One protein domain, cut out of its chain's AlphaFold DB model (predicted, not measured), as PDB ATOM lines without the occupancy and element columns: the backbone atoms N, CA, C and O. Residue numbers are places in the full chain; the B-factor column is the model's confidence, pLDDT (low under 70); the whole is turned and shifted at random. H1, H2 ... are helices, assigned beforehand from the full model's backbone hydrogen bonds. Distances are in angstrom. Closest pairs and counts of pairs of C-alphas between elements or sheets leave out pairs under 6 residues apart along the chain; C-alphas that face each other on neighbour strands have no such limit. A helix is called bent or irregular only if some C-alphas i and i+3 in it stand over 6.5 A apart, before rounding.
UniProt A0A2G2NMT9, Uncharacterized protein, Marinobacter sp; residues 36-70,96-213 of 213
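Overview. This is residues 36 to 70 and 96 to 213 of the 213 residues of an uncharacterized protein of Marinobacter sp (UniProt A0A2G2NMT9). This is a long rod of helices, in which three long ones, H1, H5 and H7, run lengthwise with H7 packed between H1 and H5. The fourth side, opposite H7, is made piecewise by H2, H3 and H4 following one another along the rod, while H6 sits in the turn at one end. H1, H4, H5 and H7 form an up and down bundle, each running against the one before it in the chain. The 153 printed residues hold seven named helices, H1 to H7 in that order, and no named strand, and the class is all helix. The whole is only just compact, close to loose, with a radius of gyration of the C-alphas of 17.8 A and spans of 58 by 26 by 23 A.

Along the chain. Find C-alpha 37 at (505.309, 6.070, 642.277); from there H1 runs to residue 66, 41.1 A away, with a kink of 28 degrees near residue 55. H1 is only just irregular: C-alphas 58 and 61 are 6.7 A apart. Past the cut, C-alpha 96 at (498.464, -31.620, 675.075) begins H2, residues 96 to 110, 20.7 A long. Next come H3, residues 113 to 116, 5.8 A, and H4, residues 119 to 129, 15.5 A. H5 covers residues 134 to 162 over 42.1 A, and H6 residues 170 to 173 over 5.4 A. H7, the longest helix, spans residues 177 to 211 over 51.2 A and ends at C-alpha 211, (512.256, -2.821, 644.607).

Arrangement. Begin in the bundle at Leu 44 and Leu 125, the closest C-alphas of H1 and H4, 6.1 A apart; these helices touch, through residues 37 to 51 of H1, at a shallow tilt of 30 degrees, opposite ways. H4 and H5 are a helical hairpin at 20 degrees, closest at the C-alphas of Ile 123 and Ser 140, 6.4 A. H5 and H7 touch with 27 pairs of C-alphas within 8 A, closest at Ser 149 and Ala 193, 5.3 A. H7 also touches H1, closest at the C-alphas of Gln 52 and Ser 201, 5.9 A, while H1 and H5 are apart. H2 touches residues 58 to 66 of H1, closest at the C-alphas of Met 66 and Phe 99, 5.8 A. H2 and H5 only just touch, with 3 pairs of C-alphas within 8 A, closest at His 110 and Glu 154, 6.8 A. H3 and H5 are near each other; H6 and H7 only just touch, with 3 pairs, and only at the corner, closest at the C-alphas of Leu 173 and Arg 180, 7.1 A. In H2, H4, H5 and H7 every O i to N i+4 pair is within hydrogen-bond range, in H1 24 of 26 are, and H3 and H6 are too short for such a pair.

Size, cuts and confidence. The C-alphas of Pro 36 and Pro 175 are the two farthest apart, at 59.4 A. Residues 71 to 95 are not printed, and C-alphas 70 and 96 stand 7.8 A apart across the cut. Of the links printed whole, H5 to H6 is short and the others are tight. Mean pLDDT of the printed part is 70.1, with 78 residues under 70, among them 105 to 121 and 153 to 186.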
ATOM      1  N   PRO A  36     504.219  10.305 644.469       76.75
ATOM      2  CA  PRO A  36     505.021   9.772 643.371       76.75
ATOM      3  C   PRO A  36     505.197   8.251 643.480       76.75
ATOM      4  O   PRO A  36     505.398   7.730 644.579       76.75
ATOM      5  N   ILE A  37     505.207   7.544 642.342       74.19
ATOM      6  CA  ILE A  37     505.309   6.070 642.277       74.19
ATOM      7  C   ILE A  37     506.481   5.545 643.121       74.19
ATOM      8  O   ILE A  37     506.323   4.591 643.877       74.19
ATOM      9  N   LYS A  38     507.644   6.209 643.076       77.38
ATOM     10  CA  LYS A  38     508.820   5.832 643.880       77.38
ATOM     11  C   LYS A  38     508.549   5.872 645.392       77.38
ATOM     12  O   LYS A  38     508.998   4.989 646.117       77.38
ATOM     13  N   LYS A  39     507.798   6.870 645.878       77.06
ATOM     14  CA  LYS A  39     507.398   6.948 647.294       77.06
ATOM     15  C   LYS A  39     506.389   5.854 647.634       77.06
ATOM     16  O   LYS A  39     506.554   5.205 648.660       77.06
ATOM     17  N   ARG A  40     505.412   5.590 646.758       74.19
ATOM     18  CA  ARG A  40     504.449   4.488 646.935       74.19
ATOM     19  C   ARG A  40     505.133   3.125 647.035       74.19
ATOM     20  O   ARG A  40     504.862   2.402 647.983       74.19
ATOM     21  N   LYS A  41     506.088   2.821 646.146       75.75
ATOM     22  CA  LYS A  41     506.901   1.589 646.208       75.75
ATOM     23  C   LYS A  41     507.657   1.461 647.535       75.75
ATOM     24  O   LYS A  41     507.652   0.396 648.137       75.75
ATOM     25  N   LYS A  42     508.242   2.556 648.035       80.62
ATOM     26  CA  LYS A  42     508.916   2.575 649.345       80.62
ATOM     27  C   LYS A  42     507.950   2.310 650.508       80.62
ATOM     28  O   LYS A  42     508.296   1.563 651.417       80.62
ATOM     29  N   HIS A  43     506.757   2.908 650.484       78.56
ATOM     30  CA  HIS A  43     505.721   2.657 651.493       78.56
ATOM     31  C   HIS A  43     505.215   1.217 651.443       78.56
ATOM     32  O   HIS A  43     505.122   0.575 652.484       78.56
ATOM     33  N   LEU A  44     504.966   0.691 650.242       78.00
ATOM     34  CA  LEU A  44     504.592  -0.704 650.053       78.00
ATOM     35  C   LEU A  44     505.677  -1.637 650.596       78.00
ATOM     36  O   LEU A  44     505.362  -2.509 651.391       78.00
ATOM     37  N   ALA A  45     506.950  -1.412 650.269       82.25
ATOM     38  CA  ALA A  45     508.049  -2.219 650.793       82.25
ATOM     39  C   ALA A  45     508.131  -2.193 652.331       82.25
ATOM     40  O   ALA A  45     508.333  -3.229 652.961       82.25
ATOM     41  N   ALA A  46     507.947  -1.026 652.956       82.19
ATOM     42  CA  ALA A  46     507.924  -0.914 654.414       82.19
ATOM     43  C   ALA A  46     506.743  -1.680 655.036       82.19
ATOM     44  O   ALA A  46     506.939  -2.424 655.997       82.19
ATOM     45  N   ASN A  47     505.549  -1.545 654.456       79.56
ATOM     46  CA  ASN A  47     504.350  -2.236 654.923       79.56
ATOM     47  C   ASN A  47     504.439  -3.748 654.705       79.56
ATOM     48  O   ASN A  47     504.083  -4.492 655.608       79.56
ATOM     49  N   LEU A  48     504.983  -4.210 653.574       81.44
ATOM     50  CA  LEU A  48     505.221  -5.631 653.312       81.44
ATOM     51  C   LEU A  48     506.219  -6.231 654.309       81.44
ATOM     52  O   LEU A  48     505.955  -7.303 654.837       81.44
ATOM     53  N   ARG A  49     507.315  -5.531 654.644       85.00
ATOM     54  CA  ARG A  49     508.264  -5.980 655.688       85.00
ATOM     55  C   ARG A  49     507.615  -6.034 657.073       85.00
ATOM     56  O   ARG A  49     507.865  -6.964 657.836       85.00
ATOM     57  N   GLY A  50     506.808  -5.027 657.413       82.75
ATOM     58  CA  GLY A  50     506.061  -4.997 658.671       82.75
ATOM     59  C   GLY A  50     505.064  -6.150 658.759       82.75
ATOM     60  O   GLY A  50     505.071  -6.901 659.729       82.75
ATOM     61  N   PHE A  51     504.280  -6.336 657.700       80.50
ATOM     62  CA  PHE A  51     503.320  -7.421 657.560       80.50
ATOM     63  C   PHE A  51     503.985  -8.790 657.629       80.50
ATOM     64  O   PHE A  51     503.556  -9.622 658.415       80.50
ATOM     65  N   GLN A  52     505.072  -9.007 656.890       83.88
ATOM     66  CA  GLN A  52     505.821 -10.259 656.927       83.88
ATOM     67  C   GLN A  52     506.325 -10.561 658.340       83.88
ATOM     68  O   GLN A  52     506.187 -11.682 658.807       83.88
ATOM     69  N   ARG A  53     506.846  -9.564 659.066       85.12
ATOM     70  CA  ARG A  53     507.291  -9.747 660.456       85.12
ATOM     71  C   ARG A  53     506.147 -10.161 661.384       85.12
ATOM     72  O   ARG A  53     506.341 -11.063 662.194       85.12
ATOM     73  N   VAL A  54     505.003  -9.484 661.290       80.94
ATOM     74  CA  VAL A  54     503.805  -9.789 662.092       80.94
ATOM     75  C   VAL A  54     503.297 -11.188 661.747       80.94
ATOM     76  O   VAL A  54     503.167 -12.019 662.634       80.94
ATOM     77  N   MET A  55     503.141 -11.494 660.458       83.94
ATOM     78  CA  MET A  55     502.727 -12.807 659.965       83.94
ATOM     79  C   MET A  55     503.663 -13.928 660.419       83.94
ATOM     80  O   MET A  55     503.200 -14.973 660.871       83.94
ATOM     81  N   THR A  56     504.979 -13.719 660.355       85.75
ATOM     82  CA  THR A  56     505.943 -14.710 660.833       85.75
ATOM     83  C   THR A  56     505.808 -14.944 662.333       85.75
ATOM     84  O   THR A  56     505.780 -16.087 662.774       85.75
ATOM     85  N   LYS A  57     505.711 -13.871 663.119       83.56
ATOM     86  CA  LYS A  57     505.648 -13.957 664.578       83.56
ATOM     87  C   LYS A  57     504.335 -14.566 665.072       83.56
ATOM     88  O   LYS A  57     504.372 -15.396 665.972       83.56
ATOM     89  N   ASP A  58     503.216 -14.128 664.510       77.31
ATOM     90  CA  ASP A  58     501.892 -14.363 665.084       77.31
ATOM     91  C   ASP A  58     501.145 -15.515 664.390       77.31
ATOM     92  O   ASP A  58     500.189 -16.032 664.958       77.31
ATOM     93  N   LEU A  59     501.583 -15.947 663.198       77.38
ATOM     94  CA  LEU A  59     500.989 -17.080 662.476       77.38
ATOM     95  C   LEU A  59     501.994 -18.198 662.184       77.38
ATOM     96  O   LEU A  59     501.747 -19.347 662.531       77.38
ATOM     97  N   ILE A  60     503.138 -17.894 661.566       85.38
ATOM     98  CA  ILE A  60     504.059 -18.950 661.109       85.38
ATOM     99  C   ILE A  60     504.732 -19.653 662.291       85.38
ATOM    100  O   ILE A  60     504.618 -20.869 662.412       85.38
ATOM    101  N   ASN A  61     505.404 -18.899 663.163       87.31
ATOM    102  CA  ASN A  61     506.156 -19.462 664.282       87.31
ATOM    103  C   ASN A  61     505.273 -20.272 665.238       87.31
ATOM    104  O   ASN A  61     505.657 -21.393 665.561       87.31
ATOM    105  N   PRO A  62     504.097 -19.784 665.678       81.25
ATOM    106  CA  PRO A  62     503.348 -20.541 666.659       81.25
ATOM    107  C   PRO A  62     502.681 -21.776 666.027       81.25
ATOM    108  O   PRO A  62     502.530 -22.773 666.721       81.25
ATOM    109  N   ILE A  63     502.375 -21.799 664.715       80.94
ATOM    110  CA  ILE A  63     501.928 -23.033 664.027       80.94
ATOM    111  C   ILE A  63     503.090 -24.013 663.847       80.94
ATOM    112  O   ILE A  63     502.896 -25.211 664.043       80.94
ATOM    113  N   ASP A  64     504.293 -23.530 663.522       87.56
ATOM    114  CA  ASP A  64     505.506 -24.361 663.504       87.56
ATOM    115  C   ASP A  64     505.716 -25.032 664.876       87.56
ATOM    116  O   ASP A  64     505.934 -26.241 664.942       87.56
ATOM    117  N   GLU A  65     505.552 -24.288 665.973       85.88
ATOM    118  CA  GLU A  65     505.613 -24.834 667.334       85.88
ATOM    119  C   GLU A  65     504.448 -25.783 667.652       85.88
ATOM    120  O   GLU A  65     504.652 -26.792 668.332       85.88
ATOM    121  N   MET A  66     503.238 -25.491 667.162       83.31
ATOM    122  CA  MET A  66     502.051 -26.329 667.354       83.31
ATOM    123  C   MET A  66     502.218 -27.686 666.666       83.31
ATOM    124  O   MET A  66     501.893 -28.711 667.261       83.31
ATOM    125  N   LYS A  67     502.799 -27.728 665.464       84.19
ATOM    126  CA  LYS A  67     503.069 -28.971 664.719       84.19
ATOM    127  C   LYS A  67     504.009 -29.937 665.449       84.19
ATOM    128  O   LYS A  67     504.017 -31.125 665.151       84.19
ATOM    129  N   GLU A  68     504.758 -29.476 666.451       87.00
ATOM    130  CA  GLU A  68     505.569 -30.344 667.320       87.00
ATOM    131  C   GLU A  68     504.778 -30.995 668.473       87.00
ATOM    132  O   GLU A  68     505.358 -31.724 669.296       87.00
ATOM    133  N   THR A  69     503.491 -30.663 668.602       82.31
ATOM    134  CA  THR A  69     502.637 -31.028 669.745       82.31
ATOM    135  C   THR A  69     501.500 -31.979 669.396       82.31
ATOM    136  O   THR A  69     500.992 -32.626 670.313       82.31
ATOM    137  N   TYR A  70     501.159 -32.114 668.108       80.44
ATOM    138  CA  TYR A  70     500.127 -33.025 667.613       80.44
ATOM    139  C   TYR A  70     500.588 -33.815 666.387       80.44
ATOM    140  O   TYR A  70     501.521 -33.423 665.688       80.44
ATOM    141  N   PHE A  96     499.755 -32.293 674.941       77.69
ATOM    142  CA  PHE A  96     498.464 -31.620 675.075       77.69
ATOM    143  C   PHE A  96     498.532 -30.228 675.729       77.69
ATOM    144  O   PHE A  96     498.034 -29.266 675.153       77.69
ATOM    145  N   ASP A  97     499.210 -30.083 676.872       76.56
ATOM    146  CA  ASP A  97     499.292 -28.786 677.567       76.56
ATOM    147  C   ASP A  97     499.943 -27.704 676.688       76.56
ATOM    148  O   ASP A  97     499.429 -26.593 676.562       76.56
ATOM    149  N   LYS A  98     501.035 -28.057 675.991       82.50
ATOM    150  CA  LYS A  98     501.716 -27.148 675.056       82.50
ATOM    151  C   LYS A  98     500.828 -26.831 673.847       82.50
ATOM    152  O   LYS A  98     500.811 -25.687 673.403       82.50
ATOM    153  N   PHE A  99     500.096 -27.818 673.325       82.50
ATOM    154  CA  PHE A  99     499.139 -27.612 672.234       82.50
ATOM    155  C   PHE A  99     498.059 -26.598 672.632       82.50
ATOM    156  O   PHE A  99     497.845 -25.622 671.918       82.50
ATOM    157  N   ILE A 100     497.421 -26.791 673.789       75.81
ATOM    158  CA  ILE A 100     496.326 -25.935 674.259       75.81
ATOM    159  C   ILE A 100     496.788 -24.510 674.538       75.81
ATOM    160  O   ILE A 100     496.068 -23.572 674.190       75.81
ATOM    161  N   ASP A 101     497.969 -24.323 675.121       77.56
ATOM    162  CA  ASP A 101     498.518 -22.985 675.355       77.56
ATOM    163  C   ASP A 101     498.726 -22.225 674.037       77.56
ATOM    164  O   ASP A 101     498.312 -21.067 673.908       77.56
ATOM    165  N   ILE A 102     499.296 -22.890 673.029       76.00
ATOM    166  CA  ILE A 102     499.499 -22.312 671.694       76.00
ATOM    167  C   ILE A 102     498.148 -22.046 671.010       76.00
ATOM    168  O   ILE A 102     497.919 -20.951 670.492       76.00
ATOM    169  N   TYR A 103     497.227 -23.008 671.056       75.12
ATOM    170  CA  TYR A 103     495.905 -22.916 670.436       75.12
ATOM    171  C   TYR A 103     495.051 -21.790 671.040       75.12
ATOM    172  O   TYR A 103     494.451 -21.004 670.307       75.12
ATOM    173  N   LYS A 104     495.056 -21.615 672.368       72.50
ATOM    174  CA  LYS A 104     494.389 -20.482 673.042       72.50
ATOM    175  C   LYS A 104     494.996 -19.139 672.637       72.50
ATOM    176  O   LYS A 104     494.265 -18.163 672.429       72.50
ATOM    177  N   GLY A 105     496.322 -19.093 672.481       68.88
ATOM    178  CA  GLY A 105     497.025 -17.951 671.899       68.88
ATOM    179  C   GLY A 105     496.494 -17.610 670.505       68.88
ATOM    180  O   GLY A 105     496.116 -16.463 670.254       68.88
ATOM    181  N   PHE A 106     496.352 -18.616 669.639       67.56
ATOM    182  CA  PHE A 106     495.771 -18.468 668.300       67.56
ATOM    183  C   PHE A 106     494.334 -17.958 668.310       67.56
ATOM    184  O   PHE A 106     494.023 -16.985 667.623       67.56
ATOM    185  N   GLN A 107     493.459 -18.559 669.117       64.75
ATOM    186  CA  GLN A 107     492.055 -18.145 669.216       64.75
ATOM    187  C   GLN A 107     491.893 -16.686 669.675       64.75
ATOM    188  O   GLN A 107     490.872 -16.057 669.380       64.75
ATOM    189  N   THR A 108     492.874 -16.160 670.412       63.47
ATOM    190  CA  THR A 108     492.903 -14.771 670.888       63.47
ATOM    191  C   THR A 108     493.463 -13.822 669.828       63.47
ATOM    192  O   THR A 108     492.903 -12.749 669.610       63.47
ATOM    193  N   LEU A 109     494.537 -14.216 669.137       60.41
ATOM    194  CA  LEU A 109     495.147 -13.440 668.051       60.41
ATOM    195  C   LEU A 109     494.192 -13.265 666.864       60.41
ATOM    196  O   LEU A 109     494.073 -12.159 666.341       60.41
ATOM    197  N   HIS A 110     493.458 -14.319 666.494       58.31
ATOM    198  CA  HIS A 110     492.482 -14.276 665.403       58.31
ATOM    199  C   HIS A 110     491.220 -13.470 665.724       58.31
ATOM    200  O   HIS A 110     490.636 -12.860 664.843       58.31
ATOM    201  N   GLY A 111     490.828 -13.349 666.994       52.28
ATOM    202  CA  GLY A 111     489.747 -12.424 667.361       52.28
ATOM    203  C   GLY A 111     490.056 -10.955 667.031       52.28
ATOM    204  O   GLY A 111     489.133 -10.159 666.912       52.28
ATOM    205  N   ASN A 112     491.339 -10.609 666.864       49.28
ATOM    206  CA  ASN A 112     491.829  -9.262 666.557       49.28
ATOM    207  C   ASN A 112     492.460  -9.173 665.152       49.28
ATOM    208  O   ASN A 112     493.234  -8.251 664.871       49.28
ATOM    209  N   PHE A 113     492.197 -10.156 664.283       53.97
ATOM    210  CA  PHE A 113     492.945 -10.348 663.041       53.97
ATOM    211  C   PHE A 113     492.800  -9.178 662.059       53.97
ATOM    212  O   PHE A 113     493.782  -8.777 661.431       53.97
ATOM    213  N   SER A 114     491.611  -8.568 661.979       50.94
ATOM    214  CA  SER A 114     491.356  -7.390 661.135       50.94
ATOM    215  C   SER A 114     492.113  -6.141 661.587       50.94
ATOM    216  O   SER A 114     492.467  -5.302 660.760       50.94
ATOM    217  N   ASP A 115     492.371  -6.018 662.888       50.28
ATOM    218  CA  ASP A 115     492.799  -4.755 663.497       50.28
ATOM    219  C   ASP A 115     494.325  -4.631 663.570       50.28
ATOM    220  O   ASP A 115     494.873  -3.527 663.566       50.28
ATOM    221  N   ILE A 116     495.031  -5.766 663.619       53.09
ATOM    222  CA  ILE A 116     496.490  -5.816 663.799       53.09
ATOM    223  C   ILE A 116     497.227  -5.924 662.450       53.09
ATOM    224  O   ILE A 116     498.381  -5.496 662.330       53.09
ATOM    225  N   TRP A 117     496.589  -6.483 661.415       61.94
ATOM    226  CA  TRP A 117     497.252  -6.832 660.157       61.94
ATOM    227  C   TRP A 117     496.983  -5.811 659.045       61.94
ATOM    228  O   TRP A 117     495.855  -5.537 658.652       61.94
ATOM    229  N   TYR A 118     498.053  -5.286 658.441       65.69
ATOM    230  CA  TYR A 118     498.006  -4.238 657.406       65.69
ATOM    231  C   TYR A 118     497.509  -4.707 656.017       65.69
ATOM    232  O   TYR A 118     497.769  -4.027 655.020       65.69
ATOM    233  N   GLY A 119     496.823  -5.851 655.919       65.38
ATOM    234  CA  GLY A 119     496.389  -6.473 654.658       65.38
ATOM    235  C   GLY A 119     495.634  -5.511 653.728       65.38
ATOM    236  O   GLY A 119     496.101  -5.276 652.609       65.38
ATOM    237  N   PRO A 120     494.563  -4.841 654.200       68.69
ATOM    238  CA  PRO A 120     493.825  -3.864 653.399       68.69
ATOM    239  C   PRO A 120     494.690  -2.690 652.915       68.69
ATOM    240  O   PRO A 120     494.559  -2.237 651.779       68.69
ATOM    241  N   SER A 121     495.633  -2.225 653.742       67.19
ATOM    242  CA  SER A 121     496.566  -1.149 653.373       67.19
ATOM    243  C   SER A 121     497.576  -1.587 652.309       67.19
ATOM    244  O   SER A 121     497.972  -0.792 651.454       67.19
ATOM    245  N   ILE A 122     497.999  -2.852 652.337       70.69
ATOM    246  CA  ILE A 122     498.893  -3.437 651.333       70.69
ATOM    247  C   ILE A 122     498.156  -3.618 650.007       70.69
ATOM    248  O   ILE A 122     498.674  -3.181 648.982       70.69
ATOM    249  N   ILE A 123     496.944  -4.183 650.027       70.12
ATOM    250  CA  ILE A 123     496.090  -4.335 648.838       70.12
ATOM    251  C   ILE A 123     495.811  -2.964 648.209       70.12
ATOM    252  O   ILE A 123     495.939  -2.800 646.997       70.12
ATOM    253  N   ALA A 124     495.519  -1.952 649.028       69.31
ATOM    254  CA  ALA A 124     495.355  -0.574 648.575       69.31
ATOM    255  C   ALA A 124     496.593  -0.049 647.837       69.31
ATOM    256  O   ALA A 124     496.493   0.446 646.715       69.31
ATOM    257  N   LEU A 125     497.772  -0.170 648.454       70.81
ATOM    258  CA  LEU A 125     499.033   0.287 647.873       70.81
ATOM    259  C   LEU A 125     499.371  -0.451 646.577       70.81
ATOM    260  O   LEU A 125     499.757   0.205 645.609       70.81
ATOM    261  N   LEU A 126     499.181  -1.773 646.554       72.56
ATOM    262  CA  LEU A 126     499.306  -2.620 645.370       72.56
ATOM    263  C   LEU A 126     498.406  -2.082 644.245       72.56
ATOM    264  O   LEU A 126     498.912  -1.629 643.220       72.56
ATOM    265  N   ASN A 127     497.100  -1.964 644.490       67.94
ATOM    266  CA  ASN A 127     496.136  -1.478 643.501       67.94
ATOM    267  C   ASN A 127     496.437  -0.057 643.003       67.94
ATOM    268  O   ASN A 127     496.156   0.259 641.851       67.94
ATOM    269  N   THR A 128     497.037   0.814 643.824       66.38
ATOM    270  CA  THR A 128     497.449   2.148 643.351       66.38
ATOM    271  C   THR A 128     498.652   2.099 642.414       66.38
ATOM    272  O   THR A 128     498.856   3.029 641.634       66.38
ATOM    273  N   ILE A 129     499.485   1.063 642.506       66.12
ATOM    274  CA  ILE A 129     500.728   0.964 641.748       66.12
ATOM    275  C   ILE A 129     500.480   0.555 640.287       66.12
ATOM    276  O   ILE A 129     501.389   0.825 639.515       66.12
ATOM    277  N   ILE A 130     499.288   0.041 639.902       59.34
ATOM    278  CA  ILE A 130     498.900  -0.462 638.553       59.34
ATOM    279  C   ILE A 130     500.115  -0.621 637.626       59.34
ATOM    280  O   ILE A 130     500.382   0.203 636.750       59.34
ATOM    281  N   VAL A 131     500.896  -1.665 637.887       52.25
ATOM    282  CA  VAL A 131     501.893  -2.167 636.944       52.25
ATOM    283  C   VAL A 131     501.370  -3.526 636.505       52.25
ATOM    284  O   VAL A 131     501.032  -4.333 637.372       52.25
ATOM    285  N   ASP A 132     501.301  -3.764 635.196       50.19
ATOM    286  CA  ASP A 132     501.056  -5.074 634.570       50.19
ATOM    287  C   ASP A 132     502.203  -6.060 634.887       50.19
ATOM    288  O   ASP A 132     502.922  -6.529 634.010       50.19
ATOM    289  N   ASP A 133     502.440  -6.321 636.171       64.25
ATOM    290  CA  ASP A 133     503.490  -7.196 636.680       64.25
ATOM    291  C   ASP A 133     502.837  -8.449 637.272       64.25
ATOM    292  O   ASP A 133     502.015  -8.379 638.193       64.25
ATOM    293  N   GLU A 134     503.212  -9.616 636.753       63.62
ATOM    294  CA  GLU A 134     502.758 -10.919 637.249       63.62
ATOM    295  C   GLU A 134     502.989 -11.078 638.757       63.62
ATOM    296  O   GLU A 134     502.187 -11.714 639.452       63.62
ATOM    297  N   LEU A 135     504.041 -10.456 639.303       66.62
ATOM    298  CA  LEU A 135     504.348 -10.533 640.729       66.62
ATOM    299  C   LEU A 135     503.342  -9.749 641.583       66.62
ATOM    300  O   LEU A 135     502.998 -10.177 642.685       66.62
ATOM    301  N   HIS A 136     502.832  -8.631 641.065       68.38
ATOM    302  CA  HIS A 136     501.796  -7.842 641.723       68.38
ATOM    303  C   HIS A 136     500.479  -8.626 641.806       68.38
ATOM    304  O   HIS A 136     499.881  -8.731 642.880       68.38
ATOM    305  N   MET A 137     500.058  -9.227 640.688       65.12
ATOM    306  CA  MET A 137     498.870 -10.087 640.661       65.12
ATOM    307  C   MET A 137     499.026 -11.276 641.615       65.12
ATOM    308  O   MET A 137     498.111 -11.578 642.379       65.12
ATOM    309  N   SER A 138     500.209 -11.893 641.639       71.56
ATOM    310  CA  SER A 138     500.507 -13.030 642.517       71.56
ATOM    311  C   SER A 138     500.433 -12.666 644.005       71.56
ATOM    312  O   SER A 138     499.868 -13.433 644.791       71.56
ATOM    313  N   LEU A 139     500.938 -11.491 644.402       69.88
ATOM    314  CA  LEU A 139     500.831 -10.982 645.775       69.88
ATOM    315  C   LEU A 139     499.377 -10.719 646.172       69.88
ATOM    316  O   LEU A 139     498.947 -11.164 647.233       69.88
ATOM    317  N   SER A 140     498.611 -10.042 645.314       67.88
ATOM    318  CA  SER A 140     497.201  -9.721 645.574       67.88
ATOM    319  C   SER A 140     496.334 -10.980 645.717       67.88
ATOM    320  O   SER A 140     495.569 -11.117 646.677       67.88
ATOM    321  N   ILE A 141     496.517 -11.960 644.821       69.56
ATOM    322  CA  ILE A 141     495.828 -13.257 644.890       69.56
ATOM    323  C   ILE A 141     496.194 -13.993 646.183       69.56
ATOM    324  O   ILE A 141     495.315 -14.540 646.846       69.56
ATOM    325  N   SER A 142     497.477 -14.013 646.547       69.06
ATOM    326  CA  SER A 142     497.950 -14.725 647.741       69.06
ATOM    327  C   SER A 142     497.447 -14.081 649.033       69.06
ATOM    328  O   SER A 142     497.002 -14.799 649.924       69.06
ATOM    329  N   LEU A 143     497.425 -12.746 649.105       70.94
ATOM    330  CA  LEU A 143     496.811 -11.997 650.207       70.94
ATOM    331  C   LEU A 143     495.324 -12.325 650.345       70.94
ATOM    332  O   LEU A 143     494.874 -12.666 651.433       70.94
ATOM    333  N   SER A 144     494.589 -12.318 649.231       67.38
ATOM    334  CA  SER A 144     493.154 -12.625 649.227       67.38
ATOM    335  C   SER A 144     492.866 -14.062 649.682       67.38
ATOM    336  O   SER A 144     491.877 -14.321 650.363       67.38
ATOM    337  N   LYS A 145     493.713 -15.027 649.299       70.19
ATOM    338  CA  LYS A 145     493.580 -16.430 649.728       70.19
ATOM    339  C   LYS A 145     493.867 -16.604 651.215       70.19
ATOM    340  O   LYS A 145     493.137 -17.331 651.882       70.19
ATOM    341  N   LEU A 146     494.898 -15.927 651.715       69.94
ATOM    342  CA  LEU A 146     495.230 -15.919 653.134       69.94
ATOM    343  C   LEU A 146     494.058 -15.344 653.946       69.94
ATOM    344  O   LEU A 146     493.547 -16.018 654.833       69.94
ATOM    345  N   GLU A 147     493.554 -14.171 653.559       69.31
ATOM    346  CA  GLU A 147     492.410 -13.510 654.202       69.31
ATOM    347  C   GLU A 147     491.156 -14.398 654.236       69.31
ATOM    348  O   GLU A 147     490.523 -14.539 655.282       69.31
ATOM    349  N   ARG A 148     490.835 -15.076 653.126       69.50
ATOM    350  CA  ARG A 148     489.719 -16.036 653.077       69.50
ATOM    351  C   ARG A 148     489.924 -17.234 653.994       69.50
ATOM    352  O   ARG A 148     488.979 -17.632 654.663       69.50
ATOM    353  N   SER A 149     491.126 -17.808 654.014       67.81
ATOM    354  CA  SER A 149     491.425 -18.990 654.839       67.81
ATOM    355  C   SER A 149     491.298 -18.659 656.323       67.81
ATOM    356  O   SER A 149     490.747 -19.431 657.099       67.81
ATOM    357  N   ILE A 150     491.726 -17.458 656.703       67.94
ATOM    358  CA  ILE A 150     491.629 -16.972 658.075       67.94
ATOM    359  C   ILE A 150     490.191 -16.636 658.457       67.94
ATOM    360  O   ILE A 150     489.737 -17.059 659.514       67.94
ATOM    361  N   SER A 151     489.450 -15.961 657.577       68.44
ATOM    362  CA  SER A 151     488.021 -15.695 657.796       68.44
ATOM    363  C   SER A 151     487.230 -16.997 657.949       68.44
ATOM    364  O   SER A 151     486.308 -17.089 658.755       68.44
ATOM    365  N   HIS A 152     487.602 -18.027 657.184       70.31
ATOM    366  CA  HIS A 152     487.005 -19.349 657.298       70.31
ATOM    367  C   HIS A 152     487.328 -20.003 658.646       70.31
ATOM    368  O   HIS A 152     486.414 -20.471 659.318       70.31
ATOM    369  N   PHE A 153     488.588 -19.964 659.087       67.81
ATOM    370  CA  PHE A 153     488.973 -20.423 660.423       67.81
ATOM    371  C   PHE A 153     488.210 -19.678 661.533       67.81
ATOM    372  O   PHE A 153     487.709 -20.304 662.463       67.81
ATOM    373  N   GLU A 154     488.076 -18.354 661.435       66.44
ATOM    374  CA  GLU A 154     487.339 -17.542 662.410       66.44
ATOM    375  C   GLU A 154     485.863 -17.917 662.487       66.44
ATOM    376  O   GLU A 154     485.340 -18.052 663.592       66.44
ATOM    377  N   TYR A 155     485.213 -18.124 661.340       67.50
ATOM    378  CA  TYR A 155     483.832 -18.594 661.273       67.50
ATOM    379  C   TYR A 155     483.661 -19.914 662.037       67.50
ATOM    380  O   TYR A 155     482.836 -20.010 662.945       67.50
ATOM    381  N   VAL A 156     484.505 -20.903 661.738       64.31
ATOM    382  CA  VAL A 156     484.467 -22.229 662.378       64.31
ATOM    383  C   VAL A 156     484.734 -22.120 663.883       64.31
ATOM    384  O   VAL A 156     484.047 -22.723 664.706       64.31
ATOM    385  N   ASN A 157     485.712 -21.304 664.270       64.06
ATOM    386  CA  ASN A 157     486.088 -21.108 665.666       64.06
ATOM    387  C   ASN A 157     485.016 -20.338 666.467       64.06
ATOM    388  O   ASN A 157     484.878 -20.536 667.676       64.06
ATOM    389  N   GLN A 158     484.245 -19.454 665.826       64.31
ATOM    390  CA  GLN A 158     483.092 -18.799 666.452       64.31
ATOM    391  C   GLN A 158     481.956 -19.787 666.724       64.31
ATOM    392  O   GLN A 158     481.359 -19.704 667.798       64.31
ATOM    393  N   GLU A 159     481.701 -20.742 665.825       58.97
ATOM    394  CA  GLU A 159     480.734 -21.817 666.088       58.97
ATOM    395  C   GLU A 159     481.155 -22.668 667.304       58.97
ATOM    396  O   GLU A 159     480.328 -22.954 668.170       58.97
ATOM    397  N   LEU A 160     482.455 -22.945 667.468       55.84
ATOM    398  CA  LEU A 160     483.014 -23.589 668.671       55.84
ATOM    399  C   LEU A 160     482.813 -22.769 669.957       55.84
ATOM    400  O   LEU A 160     482.430 -23.315 670.995       55.84
ATOM    401  N   LYS A 161     483.052 -21.449 669.913       55.75
ATOM    402  CA  LYS A 161     482.841 -20.557 671.071       55.75
ATOM    403  C   LYS A 161     481.365 -20.430 671.447       55.75
ATOM    404  O   LYS A 161     481.056 -20.380 672.637       55.75
ATOM    405  N   ALA A 162     480.468 -20.377 670.461       50.50
ATOM    406  CA  ALA A 162     479.024 -20.312 670.685       50.50
ATOM    407  C   ALA A 162     478.497 -21.566 671.402       50.50
ATOM    408  O   ALA A 162     477.568 -21.461 672.202       50.50
ATOM    409  N   ASN A 163     479.153 -22.713 671.197       46.69
ATOM    410  CA  ASN A 163     478.828 -23.971 671.867       46.69
ATOM    411  C   ASN A 163     479.558 -24.190 673.218       46.69
ATOM    412  O   ASN A 163     479.432 -25.252 673.812       46.69
ATOM    413  N   VAL A 164     480.249 -23.176 673.766       46.66
ATOM    414  CA  VAL A 164     480.859 -23.169 675.121       46.66
ATOM    415  C   VAL A 164     481.794 -24.365 675.387       46.66
ATOM    416  O   VAL A 164     481.759 -24.986 676.448       46.66
ATOM    417  N   TYR A 165     482.689 -24.672 674.450       51.97
ATOM    418  CA  TYR A 165     483.752 -25.653 674.690       51.97
ATOM    419  C   TYR A 165     484.977 -24.975 675.308       51.97
ATOM    420  O   TYR A 165     485.852 -24.443 674.624       51.97
ATOM    421  N   GLU A 166     485.044 -24.965 676.638       54.53
ATOM    422  CA  GLU A 166     486.241 -24.533 677.357       54.53
ATOM    423  C   GLU A 166     487.181 -25.736 677.515       54.53
ATOM    424  O   GLU A 166     487.073 -26.498 678.473       54.53
ATOM    425  N   VAL A 167     488.097 -25.921 676.560       56.66
ATOM    426  CA  VAL A 167     489.036 -27.053 676.574       56.66
ATOM    427  C   VAL A 167     489.992 -26.928 677.771       56.66
ATOM    428  O   VAL A 167     490.834 -26.013 677.835       56.66
ATOM    429  N   LYS A 168     489.840 -27.829 678.752       56.28
ATOM    430  CA  LYS A 168     490.614 -27.850 680.006       56.28
ATOM    431  C   LYS A 168     491.478 -29.100 680.161       56.28
ATOM    432  O   LYS A 168     492.471 -29.034 680.883       56.28
ATOM    433  N   LYS A 169     491.122 -30.216 679.523       54.53
ATOM    434  CA  LYS A 169     491.798 -31.519 679.610       54.53
ATOM    435  C   LYS A 169     491.793 -32.232 678.259       54.53
ATOM    436  O   LYS A 169     490.939 -31.957 677.428       54.53
ATOM    437  N   GLU A 170     492.702 -33.187 678.071       53.09
ATOM    438  CA  GLU A 170     492.807 -33.979 676.832       53.09
ATOM    439  C   GLU A 170     491.507 -34.723 676.508       53.09
ATOM    440  O   GLU A 170     491.079 -34.755 675.361       53.09
ATOM    441  N   ILE A 171     490.818 -35.223 677.537       52.59
ATOM    442  CA  ILE A 171     489.507 -35.869 677.389       52.59
ATOM    443  C   ILE A 171     488.416 -34.900 676.908       52.59
ATOM    444  O   ILE A 171     487.440 -35.342 676.322       52.59
ATOM    445  N   ASP A 172     488.581 -33.591 677.138       48.69
ATOM    446  CA  ASP A 172     487.640 -32.562 676.682       48.69
ATOM    447  C   ASP A 172     487.826 -32.259 675.178       48.69
ATOM    448  O   ASP A 172     486.992 -31.575 674.597       48.69
ATOM    449  N   LEU A 173     488.910 -32.745 674.546       54.25
ATOM    450  CA  LEU A 173     489.058 -32.796 673.081       54.25
ATOM    451  C   LEU A 173     488.505 -34.088 672.470       54.25
ATOM    452  O   LEU A 173     488.423 -34.191 671.248       54.25
ATOM    453  N   ILE A 174     488.192 -35.093 673.292       55.97
ATOM    454  CA  ILE A 174     487.737 -36.401 672.822       55.97
ATOM    455  C   ILE A 174     486.429 -36.809 673.528       55.97
ATOM    456  O   ILE A 174     486.471 -37.733 674.347       55.97
ATOM    457  N   PRO A 175     485.272 -36.169 673.244       50.88
ATOM    458  CA  PRO A 175     484.004 -36.660 673.789       50.88
ATOM    459  C   PRO A 175     483.160 -37.470 672.793       50.88
ATOM    460  O   PRO A 175     482.546 -38.425 673.246       50.88
ATOM    461  N   ASP A 176     483.173 -37.183 671.479       56.72
ATOM    462  CA  ASP A 176     482.374 -37.884 670.446       56.72
ATOM    463  C   ASP A 176     482.973 -37.720 669.018       56.72
ATOM    464  O   ASP A 176     483.810 -36.840 668.788       56.72
ATOM    465  N   ASP A 177     482.555 -38.558 668.053       57.41
ATOM    466  CA  ASP A 177     483.059 -38.571 666.658       57.41
ATOM    467  C   ASP A 177     482.879 -37.223 665.929       57.41
ATOM    468  O   ASP A 177     483.789 -36.774 665.231       57.41
ATOM    469  N   GLU A 178     481.750 -36.533 666.138       58.28
ATOM    470  CA  GLU A 178     481.479 -35.224 665.520       58.28
ATOM    471  C   GLU A 178     482.478 -34.156 666.003       58.28
ATOM    472  O   GLU A 178     483.074 -33.440 665.199       58.28
ATOM    473  N   GLU A 179     482.742 -34.067 667.310       57.16
ATOM    474  CA  GLU A 179     483.662 -33.065 667.873       57.16
ATOM    475  C   GLU A 179     485.119 -33.288 667.425       57.16
ATOM    476  O   GLU A 179     485.866 -32.327 667.206       57.16
ATOM    477  N   ARG A 180     485.508 -34.553 667.204       58.78
ATOM    478  CA  ARG A 180     486.815 -34.929 666.644       58.78
ATOM    479  C   ARG A 180     486.955 -34.504 665.178       58.78
ATOM    480  O   ARG A 180     488.015 -33.990 664.800       58.78
ATOM    481  N   GLU A 181     485.911 -34.673 664.366       60.84
ATOM    482  CA  GLU A 181     485.879 -34.169 662.987       60.84
ATOM    483  C   GLU A 181     486.005 -32.639 662.952       60.84
ATOM    484  O   GLU A 181     486.818 -32.104 662.193       60.84
ATOM    485  N   TYR A 182     485.290 -31.922 663.824       63.94
ATOM    486  CA  TYR A 182     485.333 -30.457 663.876       63.94
ATOM    487  C   TYR A 182     486.692 -29.895 664.321       63.94
ATOM    488  O   TYR A 182     487.168 -28.906 663.753       63.94
ATOM    489  N   LEU A 183     487.358 -30.511 665.302       62.09
ATOM    490  CA  LEU A 183     488.706 -30.097 665.713       62.09
ATOM    491  C   LEU A 183     489.735 -30.369 664.609       62.09
ATOM    492  O   LEU A 183     490.594 -29.525 664.338       62.09
ATOM    493  N   THR A 184     489.622 -31.521 663.946       65.12
ATOM    494  CA  THR A 184     490.457 -31.863 662.789       65.12
ATOM    495  C   THR A 184     490.260 -30.828 661.684       65.12
ATOM    496  O   THR A 184     491.240 -30.283 661.185       65.12
ATOM    497  N   PHE A 185     489.015 -30.433 661.406       66.62
ATOM    498  CA  PHE A 185     488.697 -29.364 660.461       66.62
ATOM    499  C   PHE A 185     489.332 -28.016 660.841       66.62
ATOM    500  O   PHE A 185     489.896 -27.336 659.984       66.62
ATOM    501  N   CYS A 186     489.311 -27.641 662.125       67.75
ATOM    502  CA  CYS A 186     489.973 -26.424 662.609       67.75
ATOM    503  C   CYS A 186     491.488 -26.459 662.397       67.75
ATOM    504  O   CYS A 186     492.072 -25.460 661.972       67.75
ATOM    505  N   ILE A 187     492.126 -27.593 662.702       70.81
ATOM    506  CA  ILE A 187     493.566 -27.787 662.510       70.81
ATOM    507  C   ILE A 187     493.900 -27.728 661.018       70.81
ATOM    508  O   ILE A 187     494.821 -27.008 660.643       70.81
ATOM    509  N   THR A 188     493.124 -28.383 660.153       71.06
ATOM    510  CA  THR A 188     493.313 -28.330 658.696       71.06
ATOM    511  C   THR A 188     493.156 -26.909 658.150       71.06
ATOM    512  O   THR A 188     494.020 -26.439 657.412       71.06
ATOM    513  N   ALA A 189     492.117 -26.173 658.559       68.56
ATOM    514  CA  ALA A 189     491.925 -24.779 658.150       68.56
ATOM    515  C   ALA A 189     493.085 -23.870 658.610       68.56
ATOM    516  O   ALA A 189     493.496 -22.953 657.890       68.56
ATOM    517  N   LEU A 190     493.647 -24.140 659.792       72.00
ATOM    518  CA  LEU A 190     494.825 -23.447 660.307       72.00
ATOM    519  C   LEU A 190     496.089 -23.788 659.494       72.00
ATOM    520  O   LEU A 190     496.883 -22.898 659.178       72.00
ATOM    521  N   GLU A 191     496.275 -25.058 659.126       76.00
ATOM    522  CA  GLU A 191     497.380 -25.496 658.269       76.00
ATOM    523  C   GLU A 191     497.322 -24.857 656.875       76.00
ATOM    524  O   GLU A 191     498.360 -24.423 656.366       76.00
ATOM    525  N   ASP A 192     496.128 -24.707 656.299       76.06
ATOM    526  CA  ASP A 192     495.926 -24.000 655.032       76.06
ATOM    527  C   ASP A 192     496.360 -22.531 655.138       76.06
ATOM    528  O   ASP A 192     497.151 -22.041 654.323       76.06
ATOM    529  N   ALA A 193     495.895 -21.818 656.170       71.00
ATOM    530  CA  ALA A 193     496.286 -20.428 656.413       71.00
ATOM    531  C   ALA A 193     497.811 -20.287 656.570       71.00
ATOM    532  O   ALA A 193     498.427 -19.375 656.005       71.00
ATOM    533  N   TYR A 194     498.438 -21.224 657.276       80.75
ATOM    534  CA  TYR A 194     499.886 -21.299 657.428       80.75
ATOM    535  C   TYR A 194     500.625 -21.514 656.105       80.75
ATOM    536  O   TYR A 194     501.620 -20.830 655.836       80.75
ATOM    537  N   GLU A 195     500.154 -22.424 655.250       83.56
ATOM    538  CA  GLU A 195     500.764 -22.637 653.940       83.56
ATOM    539  C   GLU A 195     500.697 -21.373 653.085       83.56
ATOM    540  O   GLU A 195     501.695 -20.975 652.469       83.56
ATOM    541  N   TYR A 196     499.539 -20.710 653.068       79.19
ATOM    542  CA  TYR A 196     499.375 -19.454 652.344       79.19
ATOM    543  C   TYR A 196     500.291 -18.361 652.889       79.19
ATOM    544  O   TYR A 196     500.899 -17.637 652.100       79.19
ATOM    545  N   ALA A 197     500.468 -18.280 654.206       79.12
ATOM    546  CA  ALA A 197     501.379 -17.329 654.826       79.12
ATOM    547  C   ALA A 197     502.850 -17.593 654.482       79.12
ATOM    548  O   ALA A 197     503.570 -16.657 654.127       79.12
ATOM    549  N   LYS A 198     503.304 -18.855 654.491       85.44
ATOM    550  CA  LYS A 198     504.669 -19.204 654.055       85.44
ATOM    551  C   LYS A 198     504.899 -18.848 652.587       85.44
ATOM    552  O   LYS A 198     505.915 -18.235 652.255       85.44
ATOM    553  N   ARG A 199     503.942 -19.164 651.708       84.50
ATOM    554  CA  ARG A 199     504.010 -18.792 650.282       84.50
ATOM    555  C   ARG A 199     504.054 -17.276 650.103       84.50
ATOM    556  O   ARG A 199     504.874 -16.775 649.335       84.50
ATOM    557  N   LEU A 200     503.215 -16.545 650.835       80.25
ATOM    558  CA  LEU A 200     503.169 -15.089 650.787       80.25
ATOM    559  C   LEU A 200     504.468 -14.457 651.300       80.25
ATOM    560  O   LEU A 200     504.952 -13.516 650.679       80.25
ATOM    561  N   SER A 201     505.073 -14.994 652.363       86.25
ATOM    562  CA  SER A 201     506.382 -14.543 652.855       86.25
ATOM    563  C   SER A 201     507.442 -14.618 651.755       86.25
ATOM    564  O   SER A 201     508.117 -13.630 651.478       86.25
ATOM    565  N   THR A 202     507.526 -15.749 651.052       87.88
ATOM    566  CA  THR A 202     508.470 -15.928 649.940       87.88
ATOM    567  C   THR A 202     508.211 -14.944 648.796       87.88
ATOM    568  O   THR A 202     509.149 -14.389 648.223       87.88
ATOM    569  N   LEU A 203     506.942 -14.692 648.455       83.44
ATOM    570  CA  LEU A 203     506.582 -13.713 647.424       83.44
ATOM    571  C   LEU A 203     506.952 -12.281 647.833       83.44
ATOM    572  O   LEU A 203     507.381 -11.493 646.988       83.44
ATOM    573  N   ILE A 204     506.818 -11.943 649.118       84.56
ATOM    574  CA  ILE A 204     507.251 -10.653 649.660       84.56
ATOM    575  C   ILE A 204     508.761 -10.490 649.496       84.56
ATOM    576  O   ILE A 204     509.195  -9.455 648.989       84.56
ATOM    577  N   ASP A 205     509.555 -11.505 649.835       87.44
ATOM    578  CA  ASP A 205     511.013 -11.462 649.667       87.44
ATOM    579  C   ASP A 205     511.408 -11.241 648.200       87.44
ATOM    580  O   ASP A 205     512.224 -10.367 647.884       87.44
ATOM    581  N   GLN A 206     510.769 -11.972 647.281       84.69
ATOM    582  CA  GLN A 206     510.964 -11.794 645.840       84.69
ATOM    583  C   GLN A 206     510.622 -10.370 645.393       84.69
ATOM    584  O   GLN A 206     511.381  -9.757 644.643       84.69
ATOM    585  N   TYR A 207     509.510  -9.814 645.872       80.81
ATOM    586  CA  TYR A 207     509.091  -8.462 645.522       80.81
ATOM    587  C   TYR A 207     510.046  -7.392 646.060       80.81
ATOM    588  O   TYR A 207     510.437  -6.480 645.329       80.81
ATOM    589  N   LEU A 208     510.466  -7.514 647.321       83.00
ATOM    590  CA  LEU A 208     511.395  -6.580 647.955       83.00
ATOM    591  C   LEU A 208     512.752  -6.569 647.243       83.00
ATOM    592  O   LEU A 208     513.284  -5.491 646.984       83.00
ATOM    593  N   SER A 209     513.253  -7.737 646.827       83.44
ATOM    594  CA  SER A 209     514.510  -7.834 646.071       83.44
ATOM    595  C   SER A 209     514.486  -7.094 644.725       83.44
ATOM    596  O   SER A 209     515.533  -6.649 644.260       83.44
ATOM    597  N   LYS A 210     513.302  -6.918 644.119       76.94
ATOM    598  CA  LYS A 210     513.106  -6.166 642.868       76.94
ATOM    599  C   LYS A 210     512.892  -4.665 643.083       76.94
ATOM    600  O   LYS A 210     513.080  -3.893 642.151       76.94
ATOM    601  N   ILE A 211     512.451  -4.242 644.271       67.56
ATOM    602  CA  ILE A 211     512.256  -2.821 644.607       67.56
ATOM    603  C   ILE A 211     513.561  -2.142 645.028       67.56
ATOM    604  O   ILE A 211     513.706  -0.938 644.815       67.56
ATOM    605  N   ASP A 212     514.468  -2.887 645.658       57.69
ATOM    606  CA  ASP A 212     515.750  -2.362 646.132       57.69
ATOM    607  C   ASP A 212     516.802  -2.216 644.992       57.69
ATOM    608  O   ASP A 212     517.896  -1.710 645.246       57.69
ATOM    609  N   GLN A 213     516.462  -2.607 643.749       53.78
ATOM    610  CA  GLN A 213     517.235  -2.400 642.504       53.78
ATOM    611  C   GLN A 213     516.804  -1.120 641.768       53.78
ATOM    612  O   GLN A 213     517.702  -0.418 641.249       53.78
TER     613      GLN A 213